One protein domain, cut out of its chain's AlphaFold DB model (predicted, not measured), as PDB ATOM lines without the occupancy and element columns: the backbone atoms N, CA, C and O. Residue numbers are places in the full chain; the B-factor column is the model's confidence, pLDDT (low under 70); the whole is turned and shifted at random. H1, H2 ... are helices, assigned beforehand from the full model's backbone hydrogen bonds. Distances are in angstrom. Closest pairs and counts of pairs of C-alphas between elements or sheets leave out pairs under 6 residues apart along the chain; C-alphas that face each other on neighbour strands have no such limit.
ATOM      1  N   ALA A   2     218.274 287.674 288.286       83.75
ATOM      2  CA  ALA A   2     219.122 288.489 287.405       83.75
ATOM      3  C   ALA A   2     219.505 289.876 287.977       83.75
ATOM      4  O   ALA A   2     220.689 290.186 288.019       83.75
ATOM      5  N   LEU A   3     218.544 290.663 288.491       88.12
ATOM      6  CA  LEU A   3     218.827 291.981 289.091       88.12
ATOM      7  C   LEU A   3     219.723 291.896 290.338       88.12
ATOM      8  O   LEU A   3     220.698 292.627 290.431       88.12
ATOM      9  N   LEU A   4     219.457 290.953 291.248       91.44
ATOM     10  CA  LEU A   4     220.303 290.733 292.432       91.44
ATOM     11  C   LEU A   4     221.705 290.223 292.060       91.44
ATOM     12  O   LEU A   4     222.693 290.640 292.657       91.44
ATOM     13  N   SER A   5     221.814 289.348 291.055       92.62
ATOM     14  CA  SER A   5     223.104 288.887 290.533       92.62
ATOM     15  C   SER A   5     223.890 290.034 289.894       92.62
ATOM     16  O   SER A   5     225.095 290.130 290.120       92.62
ATOM     17  N   LYS A   6     223.218 290.920 289.143       93.81
ATOM     18  CA  LYS A   6     223.813 292.148 288.597       93.81
ATOM     19  C   LYS A   6     224.278 293.065 289.728       93.81
ATOM     20  O   LYS A   6     225.425 293.480 289.699       93.81
ATOM     21  N   LEU A   7     223.434 293.325 290.730       95.25
ATOM     22  CA  LEU A   7     223.768 294.161 291.887       95.25
ATOM     23  C   LEU A   7     225.017 293.642 292.611       95.25
ATOM     24  O   LEU A   7     225.967 294.394 292.804       95.25
ATOM     25  N   LYS A   8     225.062 292.337 292.911       96.00
ATOM     26  CA  LYS A   8     226.236 291.691 293.517       96.00
ATOM     27  C   LYS A   8     227.491 291.871 292.663       96.00
ATOM     28  O   LYS A   8     228.544 292.203 293.196       96.00
ATOM     29  N   TYR A   9     227.390 291.642 291.353       97.00
ATOM     30  CA  TYR A   9     228.513 291.823 290.435       97.00
ATOM     31  C   TYR A   9     228.985 293.283 290.387       97.00
ATOM     32  O   TYR A   9     230.188 293.530 290.439       97.00
ATOM     33  N   SER A  10     228.056 294.240 290.322       96.56
ATOM     34  CA  SER A  10     228.357 295.671 290.308       96.56
ATOM     35  C   SER A  10     229.076 296.117 291.578       96.56
ATOM     36  O   SER A  10     230.083 296.804 291.464       96.56
ATOM     37  N   LEU A  11     228.619 295.669 292.751       96.00
ATOM     38  CA  LEU A  11     229.290 295.924 294.026       96.00
ATOM     39  C   LEU A  11     230.706 295.321 294.043       96.00
ATOM     40  O   LEU A  11     231.678 296.008 294.324       96.00
ATOM     41  N   TRP A  12     230.846 294.044 293.668       95.75
ATOM     42  CA  TRP A  12     232.133 293.328 293.686       95.75
ATOM     43  C   TRP A  12     233.170 293.861 292.697       95.75
ATOM     44  O   TRP A  12     234.365 293.641 292.880       95.75
ATOM     45  N   THR A  13     232.721 294.491 291.617       97.12
ATOM     46  CA  THR A  13     233.595 295.037 290.569       97.12
ATOM     47  C   THR A  13     233.610 296.561 290.556       97.12
ATOM     48  O   THR A  13     234.009 297.143 289.547       97.12
ATOM     49  N   ASP A  14     233.163 297.169 291.661       97.25
ATOM     50  CA  ASP A  14     233.143 298.609 291.922       97.25
ATOM     51  C   ASP A  14     232.620 299.430 290.735       97.25
ATOM     52  O   ASP A  14     233.250 300.353 290.218       97.25
ATOM     53  N   LYS A  15     231.464 299.012 290.213       97.69
ATOM     54  CA  LYS A  15     230.834 299.672 289.069       97.69
ATOM     55  C   LYS A  15     230.195 301.000 289.478       97.69
ATOM     56  O   LYS A  15     229.785 301.155 290.627       97.69
ATOM     57  N   PRO A  16     230.002 301.918 288.516       97.56
ATOM     58  CA  PRO A  16     229.172 303.097 288.724       97.56
ATOM     59  C   PRO A  16     227.781 302.750 289.259       97.56
ATOM     60  O   PRO A  16     227.174 301.755 288.848       97.56
ATOM     61  N   MET A  17     227.264 303.593 290.150       96.88
ATOM     62  CA  MET A  17     225.907 303.468 290.673       96.88
ATOM     63  C   MET A  17     224.874 303.802 289.583       96.88
ATOM     64  O   MET A  17     224.876 304.894 288.996       96.88
ATOM     65  N   ASP A  18     224.003 302.835 289.295       95.94
ATOM     66  CA  ASP A  18     222.912 302.960 288.326       95.94
ATOM     67  C   ASP A  18     221.732 303.766 288.896       95.94
ATOM     68  O   ASP A  18     221.554 303.875 290.107       95.94
ATOM     69  N   ASP A  19     220.913 304.308 287.999       95.81
ATOM     70  CA  ASP A  19     219.626 304.898 288.366       95.81
ATOM     71  C   ASP A  19     218.615 303.817 288.777       95.81
ATOM     72  O   ASP A  19     218.759 302.645 288.414       95.81
ATOM     73  N   PHE A  20     217.594 304.233 289.527       94.81
ATOM     74  CA  PHE A  20     216.443 303.394 289.843       94.81
ATOM     75  C   PHE A  20     215.449 303.382 288.672       94.81
ATOM     76  O   PHE A  20     215.196 304.417 288.054       94.81
ATOM     77  N   GLU A  21     214.884 302.215 288.373       91.75
ATOM     78  CA  GLU A  21     213.981 301.956 287.243       91.75
ATOM     79  C   GLU A  21     212.546 301.600 287.685       91.75
ATOM     80  O   GLU A  21     211.664 301.426 286.841       91.75
ATOM     81  N   ASP A  22     212.297 301.464 288.992       89.50
ATOM     82  CA  ASP A  22     210.951 301.239 289.528       89.50
ATOM     83  C   ASP A  22     210.109 302.531 289.622       89.50
ATOM     84  O   ASP A  22     210.488 303.594 289.132       89.50
ATOM     85  N   SER A  23     208.904 302.415 290.185       89.12
ATOM     86  CA  SER A  23     207.916 303.505 290.256       89.12
ATOM     87  C   SER A  23     207.509 303.862 291.687       89.12
ATOM     88  O   SER A  23     206.463 304.479 291.891       89.12
ATOM     89  N   GLU A  24     208.299 303.463 292.689       90.25
ATOM     90  CA  GLU A  24     208.017 303.839 294.074       90.25
ATOM     91  C   GLU A  24     208.229 305.345 294.306       90.25
ATOM     92  O   GLU A  24     208.965 306.030 293.592       90.25
ATOM     93  N   LEU A  25     207.542 305.882 295.317       89.56
ATOM     94  CA  LEU A  25     207.453 307.326 295.565       89.56
ATOM     95  C   LEU A  25     208.806 307.978 295.894       89.56
ATOM     96  O   LEU A  25     208.995 309.168 295.649       89.56
ATOM     97  N   ASP A  26     209.747 307.206 296.432       94.12
ATOM     98  CA  ASP A  26     211.063 307.679 296.858       94.12
ATOM     99  C   ASP A  26     212.089 307.774 295.716       94.12
ATOM    100  O   ASP A  26     213.155 308.364 295.904       94.12
ATOM    101  N   VAL A  27     211.775 307.255 294.519       95.44
ATOM    102  CA  VAL A  27     212.696 307.238 293.368       95.44
ATOM    103  C   VAL A  27     213.183 308.642 293.026       95.44
ATOM    104  O   VAL A  27     214.371 308.837 292.786       95.44
ATOM    105  N   GLN A  28     212.302 309.646 293.065       95.56
ATOM    106  CA  GLN A  28     212.679 311.028 292.745       95.56
ATOM    107  C   GLN A  28     213.728 311.586 293.715       95.56
ATOM    108  O   GLN A  28     214.652 312.279 293.284       95.56
ATOM    109  N   LEU A  29     213.615 311.251 295.004       96.12
ATOM    110  CA  LEU A  29     214.579 311.651 296.030       96.12
ATOM    111  C   LEU A  29     215.934 310.989 295.754       96.12
ATOM    112  O   LEU A  29     216.957 311.669 295.676       96.12
ATOM    113  N   TRP A  30     215.934 309.677 295.520       97.38
ATOM    114  CA  TRP A  30     217.145 308.922 295.203       97.38
ATOM    115  C   TRP A  30     217.837 309.393 293.919       97.38
ATOM    116  O   TRP A  30     219.060 309.537 293.893       97.38
ATOM    117  N   THR A  31     217.077 309.681 292.859       96.62
ATOM    118  CA  THR A  31     217.617 310.228 291.608       96.62
ATOM    119  C   THR A  31     218.274 311.588 291.834       96.62
ATOM    120  O   THR A  31     219.364 311.833 291.312       96.62
ATOM    121  N   ALA A  32     217.651 312.471 292.620       96.75
ATOM    122  CA  ALA A  32     218.232 313.771 292.946       96.75
ATOM    123  C   ALA A  32     219.576 313.617 293.679       96.75
ATOM    124  O   ALA A  32     220.565 314.236 293.282       96.75
ATOM    125  N   ALA A  33     219.644 312.727 294.670       97.00
ATOM    126  CA  ALA A  33     220.861 312.484 295.439       97.00
ATOM    127  C   ALA A  33     221.984 311.838 294.623       97.00
ATOM    128  O   ALA A  33     223.136 312.262 294.718       97.00
ATOM    129  N   LEU A  34     221.662 310.864 293.765       97.12
ATOM    130  CA  LEU A  34     222.636 310.285 292.837       97.12
ATOM    131  C   LEU A  34     223.210 311.349 291.898       97.12
ATOM    132  O   LEU A  34     224.413 311.372 291.661       97.12
ATOM    133  N   ASN A  35     222.380 312.254 291.378       97.44
ATOM    134  CA  ASN A  35     222.856 313.330 290.508       97.44
ATOM    135  C   ASN A  35     223.747 314.334 291.251       97.44
ATOM    136  O   ASN A  35     224.754 314.789 290.699       97.44
ATOM    137  N   GLU A  36     223.424 314.646 292.506       96.75
ATOM    138  CA  GLU A  36     224.272 315.479 293.359       96.75
ATOM    139  C   GLU A  36     225.635 314.816 293.612       96.75
ATOM    140  O   GLU A  36     226.676 315.446 293.409       96.75
ATOM    141  N   LEU A  37     225.648 313.530 293.977       96.69
ATOM    142  CA  LEU A  37     226.880 312.766 294.173       96.69
ATOM    143  C   LEU A  37     227.703 312.691 292.890       96.69
ATOM    144  O   LEU A  37     228.877 313.035 292.906       96.69
ATOM    145  N   ARG A  38     227.097 312.348 291.750       97.25
ATOM    146  CA  ARG A  38     227.790 312.332 290.450       97.25
ATOM    147  C   ARG A  38     228.432 313.677 290.127       97.25
ATOM    148  O   ARG A  38     229.548 313.705 289.618       97.25
ATOM    149  N   THR A  39     227.763 314.782 290.452       96.81
ATOM    150  CA  THR A  39     228.324 316.128 290.278       96.81
ATOM    151  C   THR A  39     229.546 316.333 291.176       96.81
ATOM    152  O   THR A  39     230.586 316.775 290.691       96.81
ATOM    153  N   LYS A  40     229.460 315.957 292.459       95.62
ATOM    154  CA  LYS A  40     230.571 316.046 293.425       95.62
ATOM    155  C   LYS A  40     231.760 315.149 293.057       95.62
ATOM    156  O   LYS A  40     232.901 315.562 293.235       95.62
ATOM    157  N   MET A  41     231.501 313.962 292.509       93.44
ATOM    158  CA  MET A  41     232.520 312.967 292.148       93.44
ATOM    159  C   MET A  41     233.167 313.214 290.774       93.44
ATOM    160  O   MET A  41     234.125 312.534 290.419       93.44
ATOM    161  N   GLY A  42     232.675 314.180 289.991       93.94
ATOM    162  CA  GLY A  42     233.224 314.501 288.666       93.94
ATOM    163  C   GLY A  42     232.651 313.671 287.511       93.94
ATOM    164  O   GLY A  42     233.251 313.613 286.440       93.94
ATOM    165  N   GLY A  43     231.487 313.046 287.700       94.75
ATOM    166  CA  GLY A  43     230.737 312.338 286.662       94.75
ATOM    167  C   GLY A  43     230.184 310.989 287.116       94.75
ATOM    168  O   GLY A  43     230.488 310.494 288.201       94.75
ATOM    169  N   ARG A  44     229.367 310.363 286.255       93.56
ATOM    170  CA  ARG A  44     228.771 309.041 286.523       93.56
ATOM    171  C   ARG A  44     229.831 307.971 286.762       93.56
ATOM    172  O   ARG A  44     229.703 307.219 287.718       93.56
ATOM    173  N   ASP A  45     230.871 307.941 285.936       94.75
ATOM    174  CA  ASP A  45     231.895 306.890 285.980       94.75
ATOM    175  C   ASP A  45     232.752 306.924 287.256       94.75
ATOM    176  O   ASP A  45     233.350 305.913 287.607       94.75
ATOM    177  N   MET A  46     232.772 308.060 287.961       95.12
ATOM    178  CA  MET A  46     233.482 308.244 289.232       95.12
ATOM    179  C   MET A  46     232.582 308.047 290.460       95.12
ATOM    180  O   MET A  46     233.080 307.984 291.577       95.12
ATOM    181  N   CYS A  47     231.261 307.960 290.279       96.38
ATOM    182  CA  CYS A  47     230.301 307.714 291.354       96.38
ATOM    183  C   CYS A  47     230.122 306.201 291.548       96.38
ATOM    184  O   CYS A  47     229.111 305.621 291.135       96.38
ATOM    185  N   VAL A  48     231.142 305.562 292.120       96.94
ATOM    186  CA  VAL A  48     231.230 304.105 292.341       96.94
ATOM    187  C   VAL A  48     231.080 303.753 293.826       96.94
ATOM    188  O   VAL A  48     231.235 304.624 294.686       96.94
ATOM    189  N   TYR A  49     230.793 302.483 294.132       96.62
ATOM    190  CA  TYR A  49     230.502 302.004 295.493       96.62
ATOM    191  C   TYR A  49     231.609 302.340 296.497       96.62
ATOM    192  O   TYR A  49     231.311 302.807 297.589       96.62
ATOM    193  N   SER A  50     232.880 302.188 296.119       95.69
ATOM    194  CA  SER A  50     234.022 302.420 297.016       95.69
ATOM    195  C   SER A  50     234.313 303.894 297.333       95.69
ATOM    196  O   SER A  50     235.168 304.185 298.169       95.69
ATOM    197  N   THR A  51     233.646 304.830 296.653       94.69
ATOM    198  CA  THR A  51     234.000 306.262 296.683       94.69
ATOM    199  C   THR A  51     232.925 307.170 297.269       94.69
ATOM    200  O   THR A  51     233.210 308.321 297.606       94.69
ATOM    201  N   VAL A  52     231.690 306.683 297.378       96.25
ATOM    202  CA  VAL A  52     230.588 307.417 298.010       96.25
ATOM    203  C   VAL A  52     230.617 307.222 299.534       96.25
ATOM    204  O   VAL A  52     231.229 306.268 300.014       96.25
ATOM    205  N   PRO A  53     229.960 308.095 300.324       96.44
ATOM    206  CA  PRO A  53     229.849 307.897 301.768       96.44
ATOM    207  C   PRO A  53     229.245 306.532 302.113       96.44
ATOM    208  O   PRO A  53     228.267 306.116 301.487       96.44
ATOM    209  N   TRP A  54     229.785 305.869 303.135       97.25
ATOM    210  CA  TRP A  54     229.399 304.502 303.495       97.25
ATOM    211  C   TRP A  54     227.907 304.372 303.833       97.25
ATOM    212  O   TRP A  54     227.224 303.526 303.258       97.25
ATOM    213  N   LEU A  55     227.356 305.282 304.650       98.12
ATOM    214  CA  LEU A  55     225.913 305.345 304.907       98.12
ATOM    215  C   LEU A  55     225.070 305.411 303.621       98.12
ATOM    216  O   LEU A  55     224.030 304.757 303.534       98.12
ATOM    217  N   PHE A  56     225.501 306.190 302.622       98.12
ATOM    218  CA  PHE A  56     224.789 306.280 301.345       98.12
ATOM    219  C   PHE A  56     224.861 304.957 300.585       98.12
ATOM    220  O   PHE A  56     223.839 304.495 300.079       98.12
ATOM    221  N   GLU A  57     226.050 304.358 300.516       97.75
ATOM    222  CA  GLU A  57     226.302 303.096 299.822       97.75
ATOM    223  C   GLU A  57     225.401 301.972 300.331       97.75
ATOM    224  O   GLU A  57     224.667 301.375 299.538       97.75
ATOM    225  N   GLU A  58     225.372 301.743 301.643       97.81
ATOM    226  CA  GLU A  58     224.576 300.660 302.215       97.81
ATOM    227  C   GLU A  58     223.075 300.911 302.037       97.81
ATOM    228  O   GLU A  58     222.332 300.013 301.631       97.81
ATOM    229  N   CYS A  59     222.607 302.145 302.270       98.44
ATOM    230  CA  CYS A  59     221.201 302.491 302.048       98.44
ATOM    231  C   CYS A  59     220.807 302.284 300.577       98.44
ATOM    232  O   CYS A  59     219.753 301.713 300.279       98.44
ATOM    233  N   TYR A  60     221.666 302.700 299.644       98.19
ATOM    234  CA  TYR A  60     221.456 302.494 298.216       98.19
ATOM    235  C   TYR A  60     221.393 300.997 297.884       98.19
ATOM    236  O   TYR A  60     220.480 300.569 297.174       98.19
ATOM    237  N   LEU A  61     222.288 300.178 298.446       97.44
ATOM    238  CA  LEU A  61     222.290 298.726 298.262       97.44
ATOM    239  C   LEU A  61     220.941 298.101 298.656       97.44
ATOM    240  O   LEU A  61     220.354 297.360 297.861       97.44
ATOM    241  N   TYR A  62     220.407 298.421 299.838       97.38
ATOM    242  CA  TYR A  62     219.110 297.885 300.273       97.38
ATOM    243  C   TYR A  62     217.940 298.437 299.456       97.38
ATOM    244  O   TYR A  62     217.015 297.685 299.129       97.38
ATOM    245  N   ARG A  63     217.997 299.697 299.005       97.00
ATOM    246  CA  ARG A  63     216.987 300.230 298.083       97.00
ATOM    247  C   ARG A  63     217.029 299.546 296.708       97.00
ATOM    248  O   ARG A  63     215.973 299.330 296.109       97.00
ATOM    249  N   ARG A  64     218.207 299.132 296.217       96.06
ATOM    250  CA  ARG A  64     218.355 298.301 295.000       96.06
ATOM    251  C   ARG A  64     217.829 296.879 295.195       96.06
ATOM    252  O   ARG A  64     217.276 296.292 294.264       96.06
ATOM    253  N   VAL A  65     217.956 296.313 296.397       94.31
ATOM    254  CA  VAL A  65     217.299 295.040 296.737       94.31
ATOM    255  C   VAL A  65     215.780 295.198 296.672       94.31
ATOM    256  O   VAL A  65     215.124 294.359 296.051       94.31
ATOM    257  N   ARG A  66     215.232 296.284 297.235       93.12
ATOM    258  CA  ARG A  66     213.801 296.614 297.160       93.12
ATOM    259  C   ARG A  66     213.318 296.759 295.716       93.12
ATOM    260  O   ARG A  66     212.366 296.077 295.347       93.12
ATOM    261  N   GLU A  67     214.029 297.525 294.888       92.06
ATOM    262  CA  GLU A  67     213.763 297.649 293.444       92.06
ATOM    263  C   GLU A  67     213.623 296.264 292.784       92.06
ATOM    264  O   GLU A  67     212.644 295.959 292.099       92.06
ATOM    265  N   ALA A  68     214.578 295.367 293.048       89.88
ATOM    266  CA  ALA A  68     214.573 294.023 292.481       89.88
ATOM    267  C   ALA A  68     213.398 293.143 292.959       89.88
ATOM    268  O   ALA A  68     213.134 292.105 292.333       89.88
ATOM    269  N   MET A  69     212.741 293.504 294.068       86.50
ATOM    270  CA  MET A  69     211.544 292.831 294.584       86.50
ATOM    271  C   MET A  69     210.247 293.420 294.018       86.50
ATOM    272  O   MET A  69     209.286 292.669 293.862       86.50
ATOM    273  N   VAL A  70     210.216 294.715 293.679       83.88
ATOM    274  CA  VAL A  70     209.007 295.389 293.168       83.88
ATOM    275  C   VAL A  70     208.873 295.383 291.650       83.88
ATOM    276  O   VAL A  70     207.752 295.445 291.147       83.88
ATOM    277  N   ILE A  71     209.976 295.269 290.896       75.25
ATOM    278  CA  ILE A  71     209.897 295.305 289.431       75.25
ATOM    279  C   ILE A  71     208.982 294.167 288.901       75.25
ATOM    280  O   ILE A  71     209.158 292.999 289.279       75.25
ATOM    281  N   PRO A  72     208.022 294.459 287.988       57.53
ATOM    282  CA  PRO A  72     206.816 293.645 287.744       57.53
ATOM    283  C   PRO A  72     207.018 292.224 287.203       57.53
ATOM    284  O   PRO A  72     206.062 291.459 287.080       57.53
ATOM    285  N   HIS A  73     208.238 291.812 286.867       53.69
ATOM    286  CA  HIS A  73     208.482 290.453 286.375       53.69
ATOM    287  C   HIS A  73     208.347 289.364 287.455       53.69
ATOM    288  O   HIS A  73     208.401 288.183 287.121       53.69
ATOM    289  N   ARG A  74     208.154 289.716 288.738       52.78
ATOM    290  CA  ARG A  74     208.056 288.736 289.838       52.78
ATOM    291  C   ARG A  74     206.723 288.712 290.584       52.78
ATOM    292  O   ARG A  74     206.188 287.622 290.757       52.78
ATOM    293  N   ALA A  75     206.170 289.860 290.976       49.69
ATOM    294  CA  ALA A  75     204.900 289.908 291.716       49.69
ATOM    295  C   ALA A  75     203.722 289.381 290.869       49.69
ATOM    296  O   ALA A  75     202.967 288.507 291.295       49.69
ATOM    297  N   THR A  76     203.653 289.801 289.603       51.12
ATOM    298  CA  THR A  76     202.595 289.409 288.657       51.12
ATOM    299  C   THR A  76     202.663 287.939 288.226       51.12
ATOM    300  O   THR A  76     201.633 287.334 287.948       51.12
ATOM    301  N   ALA A  77     203.858 287.339 288.190       52.69
ATOM    302  CA  ALA A  77     204.046 285.940 287.788       52.69
ATOM    303  C   ALA A  77     203.695 284.933 288.901       52.69
ATOM    304  O   ALA A  77     203.431 283.770 288.607       52.69
ATOM    305  N   LEU A  78     203.694 285.371 290.165       54.91
ATOM    306  CA  LEU A  78     203.395 284.532 291.331       54.91
ATOM    307  C   LEU A  78     202.015 284.818 291.944       54.91
ATOM    308  O   LEU A  78     201.653 284.177 292.926       54.91
TER     309      LEU A  78
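This is residues 2 to 78 of the 379 residues of the protein "Sugar phosphate phosphatase" of Sphaeroforma arctica JP610 (UniProt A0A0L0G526). The longest helix, H3, has H1 side by side with it, running opposite ways, and H2 near it on another side, while residues 13 to 26 cross from H1 to H2. Residues 73 to 78, with the short H4, stick out. The printed part has 77 residues and four named helices, H1 to H4 in order, with no named strand: all helix. It is compact, with a radius of gyration of the C-alphas of 12.8 A, yet elongated, spanning 42 by 27 by 19 A.

H3, residues 54 to 70, is 24.6 A long and begins at C-alpha 54 (229.399, 304.502, 303.495). H1 is residues 2 to 12, 15.2 A; H2 is residues 27 to 41, 20.7 A; H4 is residues 75 to 78, ending at C-alpha 78 (203.395, 284.532, 291.331).

H3 touches H1 with residues 61 to 68 alone, at a shallow tilt of 14 degrees; their closest C-alphas, Leu 3 and Ala 68, are 5.8 A apart. H2 and H3 are near each other, closest C-alphas 8.3 A. H3 and H4 are close but not clearly touching, with C-alphas of Met 69 and Ala 75 closest at 7.8 A. Every O i to N i+4 pair is within hydrogen-bond range in H1, H2 and H3; H4 is too short for one.

The farthest C-alphas, Gly 42 and Leu 78, are 42.4 A apart. The printed part has no cut. The links H1 to H2 and H2 to H3 are long. Residues 72 to 78 have pLDDT under 70.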